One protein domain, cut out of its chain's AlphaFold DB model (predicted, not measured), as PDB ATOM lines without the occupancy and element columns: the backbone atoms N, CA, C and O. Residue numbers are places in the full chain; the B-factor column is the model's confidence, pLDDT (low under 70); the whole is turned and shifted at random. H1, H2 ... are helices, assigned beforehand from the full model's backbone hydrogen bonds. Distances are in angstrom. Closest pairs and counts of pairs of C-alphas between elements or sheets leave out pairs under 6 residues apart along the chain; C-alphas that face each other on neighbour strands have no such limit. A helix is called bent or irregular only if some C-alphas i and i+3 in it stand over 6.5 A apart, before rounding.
ATOM      1  N   ILE A   2     -45.890  11.418 -26.916       71.75
ATOM      2  CA  ILE A   2     -45.471  10.054 -27.318       71.75
ATOM      3  C   ILE A   2     -45.388   9.063 -26.145       71.75
ATOM      4  O   ILE A   2     -45.794   7.914 -26.285       71.75
ATOM      5  N   VAL A   3     -44.916   9.509 -24.975       77.69
ATOM      6  CA  VAL A   3     -44.886   8.671 -23.761       77.69
ATOM      7  C   VAL A   3     -46.297   8.242 -23.355       77.69
ATOM      8  O   VAL A   3     -46.513   7.066 -23.105       77.69
ATOM      9  N   LEU A   4     -47.264   9.168 -23.379       81.81
ATOM     10  CA  LEU A   4     -48.654   8.882 -23.015       81.81
ATOM     11  C   LEU A   4     -49.295   7.867 -23.972       81.81
ATOM     12  O   LEU A   4     -49.911   6.913 -23.517       81.81
ATOM     13  N   GLU A   5     -49.087   8.028 -25.279       80.75
ATOM     14  CA  GLU A   5     -49.562   7.073 -26.292       80.75
ATOM     15  C   GLU A   5     -48.920   5.691 -26.138       80.75
ATOM     16  O   GLU A   5     -49.583   4.661 -26.270       80.75
ATOM     17  N   SER A   6     -47.628   5.656 -25.806       81.38
ATOM     18  CA  SER A   6     -46.916   4.403 -25.548       81.38
ATOM     19  C   SER A   6     -47.474   3.712 -24.303       81.38
ATOM     20  O   SER A   6     -47.784   2.526 -24.356       81.38
ATOM     21  N   SER A   7     -47.680   4.454 -23.213       87.19
ATOM     22  CA  SER A   7     -48.306   3.954 -21.985       87.19
ATOM     23  C   SER A   7     -49.730   3.460 -22.226       87.19
ATOM     24  O   SER A   7     -50.074   2.378 -21.768       87.19
ATOM     25  N   HIS A   8     -50.537   4.199 -22.991       88.50
ATOM     26  CA  HIS A   8     -51.896   3.793 -23.347       88.50
ATOM     27  C   HIS A   8     -51.906   2.523 -24.207       88.50
ATOM     28  O   HIS A   8     -52.706   1.622 -23.975       88.50
ATOM     29  N   THR A   9     -50.975   2.398 -25.156       88.31
ATOM     30  CA  THR A   9     -50.829   1.185 -25.974       88.31
ATOM     31  C   THR A   9     -50.422  -0.018 -25.122       88.31
ATOM     32  O   THR A   9     -50.988  -1.095 -25.288       88.31
ATOM     33  N   ILE A  10     -49.482   0.156 -24.186       88.88
ATOM     34  CA  ILE A  10     -49.081  -0.893 -23.234       88.88
ATOM     35  C   ILE A  10     -50.270  -1.304 -22.363       88.88
ATOM     36  O   ILE A  10     -50.540  -2.494 -22.225       88.88
ATOM     37  N   TRP A  11     -51.002  -0.330 -21.824       93.00
ATOM     38  CA  TRP A  11     -52.197  -0.580 -21.027       93.00
ATOM     39  C   TRP A  11     -53.251  -1.357 -21.823       93.00
ATOM     40  O   TRP A  11     -53.770  -2.362 -21.348       93.00
ATOM     41  N   LYS A  12     -53.495  -0.979 -23.083       90.75
ATOM     42  CA  LYS A  12     -54.424  -1.696 -23.962       90.75
ATOM     43  C   LYS A  12     -53.984  -3.139 -24.221       90.75
ATOM     44  O   LYS A  12     -54.824  -4.030 -24.201       90.75
ATOM     45  N   ILE A  13     -52.685  -3.381 -24.430       89.25
ATOM     46  CA  ILE A  13     -52.129  -4.739 -24.568       89.25
ATOM     47  C   ILE A  13     -52.414  -5.573 -23.311       89.25
ATOM     48  O   ILE A  13     -52.821  -6.727 -23.424       89.25
ATOM     49  N   GLN A  14     -52.219  -4.992 -22.126       88.62
ATOM     50  CA  GLN A  14     -52.487  -5.669 -20.855       88.62
ATOM     51  C   GLN A  14     -53.973  -5.994 -20.689       88.62
ATOM     52  O   GLN A  14     -54.309  -7.127 -20.358       88.62
ATOM     53  N   CYS A  15     -54.860  -5.037 -20.969       91.69
ATOM     54  CA  CYS A  15     -56.302  -5.258 -20.901       91.69
ATOM     55  C   CYS A  15     -56.772  -6.325 -21.893       91.69
ATOM     56  O   CYS A  15     -57.553  -7.188 -21.516       91.69
ATOM     57  N   GLU A  16     -56.272  -6.307 -23.130       89.62
ATOM     58  CA  GLU A  16     -56.600  -7.319 -24.140       89.62
ATOM     59  C   GLU A  16     -56.186  -8.721 -23.680       89.62
ATOM     60  O   GLU A  16     -56.931  -9.683 -23.834       89.62
ATOM     61  N   TRP A  17     -55.005  -8.843 -23.073       88.62
ATOM     62  CA  TRP A  17     -54.561 -10.114 -22.516       88.62
ATOM     63  C   TRP A  17     -55.423 -10.565 -21.332       88.62
ATOM     64  O   TRP A  17     -55.832 -11.721 -21.264       88.62
ATOM     65  N   GLN A  18     -55.738  -9.657 -20.413       88.62
ATOM     66  CA  GLN A  18     -56.466 -10.012 -19.203       88.62
ATOM     67  C   GLN A  18     -57.947 -10.320 -19.465       88.62
ATOM     68  O   GLN A  18     -58.494 -11.225 -18.845       88.62
ATOM     69  N   ILE A  19     -58.590  -9.586 -20.377       87.94
ATOM     70  CA  ILE A  19     -60.030  -9.692 -20.645       87.94
ATOM     71  C   ILE A  19     -60.303 -10.691 -21.770       87.94
ATOM     72  O   ILE A  19     -61.106 -11.601 -21.594       87.94
ATOM     73  N   SER A  20     -59.639 -10.548 -22.920       85.06
ATOM     74  CA  SER A  20     -59.939 -11.361 -24.108       85.06
ATOM     75  C   SER A  20     -59.209 -12.703 -24.122       85.06
ATOM     76  O   SER A  20     -59.581 -13.597 -24.880       85.06
ATOM     77  N   ARG A  21     -58.127 -12.840 -23.345       83.88
ATOM     78  CA  ARG A  21     -57.294 -14.054 -23.307       83.88
ATOM     79  C   ARG A  21     -57.260 -14.706 -21.928       83.88
ATOM     80  O   ARG A  21     -56.409 -15.556 -21.710       83.88
ATOM     81  N   GLU A  22     -58.154 -14.295 -21.026       88.62
ATOM     82  CA  GLU A  22     -58.338 -14.885 -19.690       88.62
ATOM     83  C   GLU A  22     -57.042 -14.973 -18.865       88.62
ATOM     84  O   GLU A  22     -56.874 -15.866 -18.040       88.62
ATOM     85  N   ALA A  23     -56.107 -14.043 -19.092       86.75
ATOM     86  CA  ALA A  23     -54.786 -14.051 -18.468       86.75
ATOM     87  C   ALA A  23     -53.959 -15.333 -18.734       86.75
ATOM     88  O   ALA A  23     -53.099 -15.698 -17.930       86.75
ATOM     89  N   ASP A  24     -54.175 -15.991 -19.877       88.31
ATOM     90  CA  ASP A  24     -53.420 -17.171 -20.305       88.31
ATOM     91  C   ASP A  24     -51.929 -16.820 -20.537       88.31
ATOM     92  O   ASP A  24     -51.614 -16.036 -21.448       88.31
ATOM     93  N   PRO A  25     -50.991 -17.385 -19.749       82.56
ATOM     94  CA  PRO A  25     -49.560 -17.113 -19.875       82.56
ATOM     95  C   PRO A  25     -48.977 -17.502 -21.238       82.56
ATOM     96  O   PRO A  25     -48.051 -16.839 -21.708       82.56
ATOM     97  N   GLU A  26     -49.513 -18.535 -21.896       86.81
ATOM     98  CA  GLU A  26     -49.029 -18.998 -23.205       86.81
ATOM     99  C   GLU A  26     -49.428 -18.046 -24.335       86.81
ATOM    100  O   GLU A  26     -48.781 -17.988 -25.381       86.81
ATOM    101  N   ARG A  27     -50.466 -17.238 -24.106       81.75
ATOM    102  CA  ARG A  27     -50.944 -16.218 -25.044       81.75
ATOM    103  C   ARG A  27     -50.395 -14.829 -24.738       81.75
ATOM    104  O   ARG A  27     -50.866 -13.847 -25.329       81.75
ATOM    105  N   TRP A  28     -49.431 -14.716 -23.823       87.44
ATOM    106  CA  TRP A  28     -48.724 -13.463 -23.593       87.44
ATOM    107  C   TRP A  28     -47.840 -13.116 -24.793       87.44
ATOM    108  O   TRP A  28     -47.151 -13.961 -25.360       87.44
ATOM    109  N   LEU A  29     -47.848 -11.841 -25.180       86.56
ATOM    110  CA  LEU A  29     -47.067 -11.378 -26.321       86.56
ATOM    111  C   LEU A  29     -45.573 -11.384 -26.007       86.56
ATOM    112  O   LEU A  29     -45.119 -10.907 -24.961       86.56
ATOM    113  N   ASN A  30     -44.776 -11.829 -26.969       88.31
ATOM    114  CA  ASN A  30     -43.332 -11.740 -26.854       88.31
ATOM    115  C   ASN A  30     -42.838 -10.296 -27.086       88.31
ATOM    116  O   ASN A  30     -43.537  -9.408 -27.588       88.31
ATOM    117  N   LYS A  31     -41.570 -10.040 -26.743       87.19
ATOM    118  CA  LYS A  31     -40.970  -8.698 -26.858       87.19
ATOM    119  C   LYS A  31     -40.982  -8.147 -28.290       87.19
ATOM    120  O   LYS A  31     -40.982  -6.928 -28.458       87.19
ATOM    121  N   VAL A  32     -40.932  -8.997 -29.316       86.88
ATOM    122  CA  VAL A  32     -40.948  -8.573 -30.725       86.88
ATOM    123  C   VAL A  32     -42.345  -8.101 -31.115       86.88
ATOM    124  O   VAL A  32     -42.481  -7.028 -31.701       86.88
ATOM    125  N   GLU A  33     -43.378  -8.839 -30.722       87.19
ATOM    126  CA  GLU A  33     -44.776  -8.480 -30.960       87.19
ATOM    127  C   GLU A  33     -45.139  -7.165 -30.273       87.19
ATOM    128  O   GLU A  33     -45.647  -6.255 -30.928       87.19
ATOM    129  N   ILE A  34     -44.774  -7.003 -28.996       86.25
ATOM    130  CA  ILE A  34     -44.992  -5.756 -28.246       86.25
ATOM    131  C   ILE A  34     -44.312  -4.576 -28.954       86.25
ATOM    132  O   ILE A  34     -44.926  -3.527 -29.159       86.25
ATOM    133  N   LYS A  35     -43.055  -4.742 -29.390       85.00
ATOM    134  CA  LYS A  35     -42.333  -3.708 -30.150       85.00
ATOM    135  C   LYS A  35     -43.028  -3.377 -31.470       85.00
ATOM    136  O   LYS A  35     -43.078  -2.209 -31.848       85.00
ATOM    137  N   ASN A  36     -43.548  -4.374 -32.177       82.44
ATOM    138  CA  ASN A  36     -44.228  -4.169 -33.452       82.44
ATOM    139  C   ASN A  36     -45.574  -3.459 -33.273       82.44
ATOM    140  O   ASN A  36     -45.872  -2.548 -34.043       82.44
ATOM    141  N   ILE A  37     -46.341  -3.796 -32.235       85.75
ATOM    142  CA  ILE A  37     -47.586  -3.095 -31.894       85.75
ATOM    143  C   ILE A  37     -47.296  -1.635 -31.547       85.75
ATOM    144  O   ILE A  37     -47.917  -0.741 -32.116       85.75
ATOM    145  N   LEU A  38     -46.303  -1.376 -30.691       84.12
ATOM    146  CA  LEU A  38     -45.905  -0.012 -30.338       84.12
ATOM    147  C   LEU A  38     -45.459   0.788 -31.566       84.12
ATOM    148  O   LEU A  38     -45.878   1.929 -31.740       84.12
ATOM    149  N   ARG A  39     -44.666   0.189 -32.463       82.81
ATOM    150  CA  ARG A  39     -44.276   0.831 -33.729       82.81
ATOM    151  C   ARG A  39     -45.485   1.174 -34.596       82.81
ATOM    152  O   ARG A  39     -45.540   2.285 -35.118       82.81
ATOM    153  N   ARG A  40     -46.444   0.253 -34.737       82.50
ATOM    154  CA  ARG A  40     -47.676   0.476 -35.512       82.50
ATOM    155  C   ARG A  40     -48.522   1.598 -34.910       82.50
ATOM    156  O   ARG A  40     -48.926   2.493 -35.646       82.50
ATOM    157  N   ALA A  41     -48.720   1.600 -33.593       83.25
ATOM    158  CA  ALA A  41     -49.473   2.640 -32.892       83.25
ATOM    159  C   ALA A  41     -48.824   4.025 -33.051       83.25
ATOM    160  O   ALA A  41     -49.488   4.989 -33.426       83.25
ATOM    161  N   ILE A  42     -47.504   4.115 -32.857       82.06
ATOM    162  CA  ILE A  42     -46.743   5.358 -33.035       82.06
ATOM    163  C   ILE A  42     -46.841   5.856 -34.485       82.06
ATOM    164  O   ILE A  42     -47.097   7.037 -34.711       82.06
ATOM    165  N   ALA A  43     -46.685   4.965 -35.470       78.62
ATOM    166  CA  ALA A  43     -46.805   5.316 -36.884       78.62
ATOM    167  C   ALA A  43     -48.216   5.811 -37.242       78.62
ATOM    168  O   ALA A  43     -48.365   6.801 -37.961       78.62
ATOM    169  N   GLN A  44     -49.256   5.164 -36.712       81.06
ATOM    170  CA  GLN A  44     -50.641   5.585 -36.903       81.06
ATOM    171  C   GLN A  44     -50.900   6.966 -36.295       81.06
ATOM    172  O   GLN A  44     -51.469   7.829 -36.962       81.06
ATOM    173  N   GLN A  45     -50.442   7.208 -35.065       83.38
ATOM    174  CA  GLN A  45     -50.609   8.503 -34.407       83.38
ATOM    175  C   GLN A  45     -49.922   9.622 -35.188       83.38
ATOM    176  O   GLN A  45     -50.481  10.696 -35.395       83.38
ATOM    177  N   MET A  46     -48.716   9.349 -35.667       79.38
ATOM    178  CA  MET A  46     -47.957  10.268 -36.496       79.38
ATOM    179  C   MET A  46     -48.692  10.591 -37.803       79.38
ATOM    180  O   MET A  46     -48.786  11.759 -38.176       79.38
ATOM    181  N   ARG A  47     -49.297   9.591 -38.460       77.69
ATOM    182  CA  ARG A  47     -50.143   9.798 -39.648       77.69
ATOM    183  C   ARG A  47     -51.344  10.687 -39.338       77.69
ATOM    184  O   ARG A  47     -51.619  11.608 -40.103       77.69
ATOM    185  N   LEU A  48     -52.043  10.440 -38.230       82.12
ATOM    186  CA  LEU A  48     -53.182  11.258 -37.801       82.12
ATOM    187  C   LEU A  48     -52.762  12.698 -37.506       82.12
ATOM    188  O   LEU A  48     -53.436  13.634 -37.932       82.12
ATOM    189  N   ASP A  49     -51.626  12.889 -36.838       81.69
ATOM    190  CA  ASP A  49     -51.076  14.216 -36.576       81.69
ATOM    191  C   ASP A  49     -50.729  14.950 -37.869       81.69
ATOM    192  O   ASP A  49     -51.027  16.136 -37.972       81.69
ATOM    193  N   CYS A  50     -50.152  14.262 -38.861       78.12
ATOM    194  CA  CYS A  50     -49.874  14.830 -40.177       78.12
ATOM    195  C   CYS A  50     -51.156  15.197 -40.932       78.12
ATOM    196  O   CYS A  50     -51.253  16.312 -41.437       78.12
ATOM    197  N   LEU A  51     -52.154  14.311 -40.981       78.69
ATOM    198  CA  LEU A  51     -53.445  14.605 -41.617       78.69
ATOM    199  C   LEU A  51     -54.136  15.798 -40.952       78.69
ATOM    200  O   LEU A  51     -54.671  16.667 -41.634       78.69
ATOM    201  N   ALA A  52     -54.041  15.900 -39.628       80.94
ATOM    202  CA  ALA A  52     -54.586  17.022 -38.883       80.94
ATOM    203  C   ALA A  52     -53.888  18.359 -39.193       80.94
ATOM    204  O   ALA A  52     -54.394  19.392 -38.767       80.94
ATOM    205  N   THR A  53     -52.755  18.384 -39.908       80.19
ATOM    206  CA  THR A  53     -52.131  19.640 -40.376       80.19
ATOM    207  C   THR A  53     -52.762  20.205 -41.643       80.19
ATOM    208  O   THR A  53     -52.484  21.354 -41.999       80.19
ATOM    209  N   ASP A  54     -53.616  19.431 -42.316       75.50
ATOM    210  CA  ASP A  54     -54.274  19.861 -43.539       75.50
ATOM    211  C   ASP A  54     -55.284  20.983 -43.252       75.50
ATOM    212  O   ASP A  54     -56.392  20.768 -42.753       75.50
ATOM    213  N   LYS A  55     -54.888  22.212 -43.587       75.94
ATOM    214  CA  LYS A  55     -55.728  23.404 -43.434       75.94
ATOM    215  C   LYS A  55     -56.918  23.418 -44.389       75.94
ATOM    216  O   LYS A  55     -57.908  24.066 -44.062       75.94
ATOM    217  N   SER A  56     -56.836  22.731 -45.528       73.69
ATOM    218  CA  SER A  56     -57.948  22.663 -46.479       73.69
ATOM    219  C   SER A  56     -59.110  21.852 -45.905       73.69
ATOM    220  O   SER A  56     -60.262  22.247 -46.044       73.69
ATOM    221  N   HIS A  57     -58.793  20.785 -45.167       71.62
ATOM    222  CA  HIS A  57     -59.780  19.893 -44.573       71.62
ATOM    223  C   HIS A  57     -60.204  20.313 -43.154       71.62
ATOM    224  O   HIS A  57     -61.368  20.185 -42.784       71.62
ATOM    225  N   PHE A  58     -59.281  20.839 -42.337       75.00
ATOM    226  CA  PHE A  58     -59.538  21.141 -40.919       75.00
ATOM    227  C   PHE A  58     -59.621  22.641 -40.587       75.00
ATOM    228  O   PHE A  58     -59.922  23.004 -39.445       75.00
ATOM    229  N   GLY A  59     -59.382  23.535 -41.552       81.38
ATOM    230  CA  GLY A  59     -59.508  24.985 -41.378       81.38
ATOM    231  C   GLY A  59     -58.738  25.510 -40.160       81.38
ATOM    232  O   GLY A  59     -57.556  25.222 -39.975       81.38
ATOM    233  N   ARG A  60     -59.419  26.259 -39.280       82.12
ATOM    234  CA  ARG A  60     -58.834  26.786 -38.026       82.12
ATOM    235  C   ARG A  60     -58.525  25.710 -36.976       82.12
ATOM    236  O   ARG A  60     -57.772  25.986 -36.048       82.12
ATOM    237  N   LYS A  61     -59.093  24.506 -37.102       80.06
ATOM    238  CA  LYS A  61     -58.822  23.367 -36.206       80.06
ATOM    239  C   LYS A  61     -57.584  22.572 -36.638       80.06
ATOM    240  O   LYS A  61     -57.180  21.658 -35.920       80.06
ATOM    241  N   ALA A  62     -56.985  22.907 -37.784       81.44
ATOM    242  CA  ALA A  62     -55.773  22.259 -38.252       81.44
ATOM    243  C   ALA A  62     -54.617  22.472 -37.263       81.44
ATOM    244  O   ALA A  62     -54.359  23.583 -36.786       81.44
ATOM    245  N   LYS A  63     -53.883  21.401 -36.968       79.81
ATOM    246  CA  LYS A  63     -52.647  21.460 -36.194       79.81
ATOM    247  C   LYS A  63     -51.582  22.223 -36.984       79.81
ATOM    248  O   LYS A  63     -51.464  22.097 -38.200       79.81
ATOM    249  N   SER A  64     -50.746  22.983 -36.281       81.62
ATOM    250  CA  SER A  64     -49.563  23.584 -36.904       81.62
ATOM    251  C   SER A  64     -48.598  22.488 -37.369       81.62
ATOM    252  O   SER A  64     -48.153  21.666 -36.562       81.62
ATOM    253  N   GLY A  65     -48.236  22.503 -38.655       77.81
ATOM    254  CA  GLY A  65     -47.238  21.587 -39.214       77.81
ATOM    255  C   GLY A  65     -45.872  21.708 -38.540       77.81
ATOM    256  O   GLY A  65     -45.193  20.704 -38.334       77.81
ATOM    257  N   GLU A  66     -45.498  22.908 -38.096       79.69
ATOM    258  CA  GLU A  66     -44.269  23.133 -37.331       79.69
ATOM    259  C   GLU A  66     -44.323  22.471 -35.949       79.69
ATOM    260  O   GLU A  66     -43.349  21.860 -35.505       79.69
ATOM    261  N   ARG A  67     -45.487  22.511 -35.289       81.88
ATOM    262  CA  ARG A  67     -45.700  21.821 -34.012       81.88
ATOM    263  C   ARG A  67     -45.581  20.307 -34.180       81.88
ATOM    264  O   ARG A  67     -44.879  19.670 -33.399       81.88
ATOM    265  N   VAL A  68     -46.211  19.744 -35.212       79.88
ATOM    266  CA  VAL A  68     -46.105  18.311 -35.542       79.88
ATOM    267  C   VAL A  68     -44.651  17.942 -35.860       79.88
ATOM    268  O   VAL A  68     -44.121  16.996 -35.283       79.88
ATOM    269  N   LYS A  69     -43.947  18.741 -36.669       76.75
ATOM    270  CA  LYS A  69     -42.514  18.550 -36.949       76.75
ATOM    271  C   LYS A  69     -41.680  18.547 -35.668       76.75
ATOM    272  O   LYS A  69     -40.837  17.676 -35.506       76.75
ATOM    273  N   ASN A  70     -41.916  19.474 -34.742       82.06
ATOM    274  CA  ASN A  70     -41.167  19.541 -33.486       82.06
ATOM    275  C   ASN A  70     -41.405  18.343 -32.561       82.06
ATOM    276  O   ASN A  70     -40.474  17.935 -31.870       82.06
ATOM    277  N   ILE A  71     -42.610  17.770 -32.565       80.75
ATOM    278  CA  ILE A  71     -42.932  16.557 -31.799       80.75
ATOM    279  C   ILE A  71     -42.183  15.347 -32.373       80.75
ATOM    280  O   ILE A  71     -41.625  14.549 -31.622       80.75
ATOM    281  N   TRP A  72     -42.127  15.237 -33.702       79.75
ATOM    282  CA  TRP A  72     -41.649  14.035 -34.387       79.75
ATOM    283  C   TRP A  72     -40.204  14.114 -34.909       79.75
ATOM    284  O   TRP A  72     -39.652  13.098 -35.325       79.75
ATOM    285  N   LYS A  73     -39.539  15.277 -34.850       76.25
ATOM    286  CA  LYS A  73     -38.172  15.477 -35.385       76.25
ATOM    287  C   LYS A  73     -37.124  14.521 -34.817       76.25
ATOM    288  O   LYS A  73     -36.198  14.163 -35.529       76.25
ATOM    289  N   ASN A  74     -37.277  14.101 -33.561       73.50
ATOM    290  CA  ASN A  74     -36.345  13.180 -32.902       73.50
ATOM    291  C   ASN A  74     -36.607  11.709 -33.270       73.50
ATOM    292  O   ASN A  74     -35.794  10.848 -32.952       73.50
ATOM    293  N   PHE A  75     -37.733  11.428 -33.931       69.62
ATOM    294  CA  PHE A  75     -38.123  10.102 -34.409       69.62
ATOM    295  C   PHE A  75     -37.835   9.918 -35.908       69.62
ATOM    296  O   PHE A  75     -37.913   8.798 -36.407       69.62
ATOM    297  N   LEU A  76     -37.470  10.991 -36.623       60.59
ATOM    298  CA  LEU A  76     -37.044  10.938 -38.020       60.59
ATOM    299  C   LEU A  76     -35.518  10.888 -38.166       60.59
ATOM    300  O   LEU A  76     -34.798  11.563 -37.429       60.59
ATOM    301  N   PRO A  77     -35.002  10.208 -39.203       55.81
ATOM    302  CA  PRO A  77     -33.625  10.400 -39.634       55.81
ATOM    303  C   PRO A  77     -33.397  11.860 -40.073       55.81
ATOM    304  O   PRO A  77     -34.188  12.416 -40.836       55.81
ATOM    305  N   LYS A  78     -32.277  12.470 -39.654       50.84
ATOM    306  CA  LYS A  78     -31.919  13.896 -39.874       50.84
ATOM    307  C   LYS A  78     -31.977  14.405 -41.329       50.84
ATOM    308  O   LYS A  78     -31.921  15.612 -41.534       50.84
ATOM    309  N   ARG A  79     -32.028  13.524 -42.334       47.16
ATOM    310  CA  ARG A  79     -31.871  13.862 -43.764       47.16
ATOM    311  C   ARG A  79     -33.153  13.773 -44.590       47.16
ATOM    312  O   ARG A  79     -33.078  13.866 -45.811       47.16
ATOM    313  N   VAL A  80     -34.311  13.565 -43.968       51.91
ATOM    314  CA  VAL A  80     -35.562  13.409 -44.719       51.91
ATOM    315  C   VAL A  80     -36.418  14.660 -44.563       51.91
ATOM    316  O   VAL A  80     -36.735  15.055 -43.441       51.91
ATOM    317  N   ASP A  81     -36.775  15.288 -45.690       53.72
ATOM    318  CA  ASP A  81     -37.810  16.325 -45.730       53.72
ATOM    319  C   ASP A  81     -39.048  15.755 -45.041       53.72
ATOM    320  O   ASP A  81     -39.560  14.755 -45.538       53.72
ATOM    321  N   PRO A  82     -39.521  16.324 -43.920       52.94
ATOM    322  CA  PRO A  82     -40.573  15.705 -43.140       52.94
ATOM    323  C   PRO A  82     -41.808  15.466 -44.008       52.94
ATOM    324  O   PRO A  82     -42.263  14.337 -44.108       52.94
ATOM    325  N   ALA A  83     -42.301  16.466 -44.738       53.91
ATOM    326  CA  ALA A  83     -43.520  16.330 -45.536       53.91
ATOM    327  C   ALA A  83     -43.417  15.228 -46.610       53.91
ATOM    328  O   ALA A  83     -44.382  14.493 -46.844       53.91
ATOM    329  N   LYS A  84     -42.239  15.066 -47.226       54.28
ATOM    330  CA  LYS A  84     -41.955  14.007 -48.210       54.28
ATOM    331  C   LYS A  84     -41.678  12.644 -47.555       54.28
ATOM    332  O   LYS A  84     -42.148  11.623 -48.054       54.28
ATOM    333  N   ALA A  85     -40.973  12.629 -46.423       53.91
ATOM    334  CA  ALA A  85     -40.720  11.468 -45.569       53.91
ATOM    335  C   ALA A  85     -42.028  10.858 -45.096       53.91
ATOM    336  O   ALA A  85     -42.174   9.646 -45.097       53.91
ATOM    337  N   TRP A  86     -42.976  11.708 -44.698       61.09
ATOM    338  CA  TRP A  86     -44.223  11.299 -44.074       61.09
ATOM    339  C   TRP A  86     -45.168  10.651 -45.076       61.09
ATOM    340  O   TRP A  86     -45.777   9.642 -44.740       61.09
ATOM    341  N   ARG A  87     -45.227  11.129 -46.327       52.78
ATOM    342  CA  ARG A  87     -45.945  10.420 -47.403       52.78
ATOM    343  C   ARG A  87     -45.319   9.047 -47.692       52.78
ATOM    344  O   ARG A  87     -46.028   8.049 -47.716       52.78
ATOM    345  N   LYS A  88     -43.987   8.986 -47.797       49.78
ATOM    346  CA  LYS A  88     -43.248   7.773 -48.191       49.78
ATOM    347  C   LYS A  88     -43.145   6.714 -47.084       49.78
ATOM    348  O   LYS A  88     -43.292   5.532 -47.353       49.78
ATOM    349  N   ALA A  89     -42.946   7.117 -45.829       49.97
ATOM    350  CA  ALA A  89     -42.985   6.230 -44.663       49.97
ATOM    351  C   ALA A  89     -44.395   5.665 -44.431       49.97
ATOM    352  O   ALA A  89     -44.535   4.557 -43.922       49.97
ATOM    353  N   THR A  90     -45.425   6.416 -44.838       47.34
ATOM    354  CA  THR A  90     -46.805   5.930 -44.839       47.34
ATOM    355  C   THR A  90     -47.011   4.871 -45.922       47.34
ATOM    356  O   THR A  90     -47.574   3.838 -45.599       47.34
ATOM    357  N   GLU A  91     -46.514   5.064 -47.152       43.38
ATOM    358  CA  GLU A  91     -46.599   4.069 -48.245       43.38
ATOM    359  C   GLU A  91     -45.810   2.781 -47.968       43.38
ATOM    360  O   GLU A  91     -46.336   1.684 -48.143       43.38
ATOM    361  N   VAL A  92     -44.568   2.896 -47.486       42.50
ATOM    362  CA  VAL A  92     -43.667   1.747 -47.263       42.50
ATOM    363  C   VAL A  92     -44.208   0.766 -46.213       42.50
ATOM    364  O   VAL A  92     -43.847  -0.406 -46.232       42.50
ATOM    365  N   LEU A  93     -45.105   1.204 -45.324       46.69
ATOM    366  CA  LEU A  93     -45.696   0.354 -44.285       46.69
ATOM    367  C   LEU A  93     -47.098  -0.177 -44.621       46.69
ATOM    368  O   LEU A  93     -47.569  -1.052 -43.902       46.69
ATOM    369  N   VAL A  94     -47.752   0.302 -45.692       41.31
ATOM    370  CA  VAL A  94     -48.981  -0.340 -46.217       41.31
ATOM    371  C   VAL A  94     -48.646  -1.499 -47.164       41.31
ATOM    372  O   VAL A  94     -49.463  -2.389 -47.341       41.31
ATOM    373  N   GLY A  95     -47.439  -1.506 -47.746       29.66
ATOM    374  CA  GLY A  95     -46.950  -2.579 -48.625       29.66
ATOM    375  C   GLY A  95     -46.383  -3.809 -47.906       29.66
ATOM    376  O   GLY A  95     -45.973  -4.753 -48.569       29.66
ATOM    377  N   ILE A  96     -46.342  -3.806 -46.569       35.44
ATOM    378  CA  ILE A  96     -46.055  -4.998 -45.758       35.44
ATOM    379  C   ILE A  96     -47.403  -5.503 -45.238       35.44
ATOM    380  O   ILE A  96     -47.734  -5.321 -44.063       35.44
TER     381      ILE A  96
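Overview. This is residues 2 to 96 of the 97 residues of an uncharacterized protein of Termitomyces sp. J132 (UniProt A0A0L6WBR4). One long helix, H2, makes the core of a loose, elongated helical domain: H1 crosses its middle steeply and spreads away from it toward the link of residues 21 to 30, while H4 and H5 pack on its later part. The small, irregular H3 sits beyond the end of H2 and touches no helix. The printed part has 95 residues with five named helices, in the order H1, H2, H3, H4, H5, and no named strand; the class is all helix. The radius of gyration of the C-alphas is 16.3 A, and the C-alphas span 47 by 29 by 23 A.

Along the chain. Find C-alpha 31 at (-40.970, -8.698, -26.858); from there H2, residues 31 to 51, runs 30.3 A to C-alpha 51 at (-53.445, 14.605, -41.617). Go back to C-alpha 2 at (-45.471, 10.054, -27.318), where H1, residues 2 to 20, begins its 26.0 A. After H2 come H3, residues 55 to 61, 7.9 A long, and H4, residues 65 to 72, 10.6 A long. H3 is irregular: C-alphas 57 and 60 are 9.6 A apart. H5, residues 82 to 94, runs 18.4 A and ends at C-alpha 94, (-48.981, -0.340, -46.217).

Arrangement. Start at H2, the hub, which touches three helices. Residues 2 to 10 of H1 touch its residues 37 to 42, closest at the C-alphas of Ser 6 and Leu 38, 6.6 A apart, at a steep tilt of 53 degrees, opposite ways. H4 touches residues 46 to 50 of H2, closest at the C-alphas of Asp 49 and Val 68, 6.5 A apart, at a shallow tilt of 11 degrees, opposite ways. Residues 86 to 90 of H5 touch residues 43 to 50 of H2, closest at the C-alphas of Arg 47 and Thr 90, 7.3 A apart, at a steep tilt of 48 degrees, opposite ways. The helix packing is mostly crossed, but only just: 1 of these 3 pairs is at a shallow tilt. H4 and H5 are close but not clearly touching, with the C-alphas of Lys 69 and Pro 82 at 7.1 A. H1 and H4 are only just apart, at 8.3 A. In H1, H2 and H4 every O i to N i+4 pair is within hydrogen-bond range; in H5 it is 6 of 9, and in H3 1 of 3, beside 1 of 4 O i to N i+3 pairs.

Size, cuts and confidence. Look for the two C-alphas farthest apart at Glu 26 and Arg 60, 49.1 A. The printed part has no cut, and no link is long. The mean pLDDT of the printed part is 75.3; residues 75 to 96 are under 70, and H5 has a mean of 50.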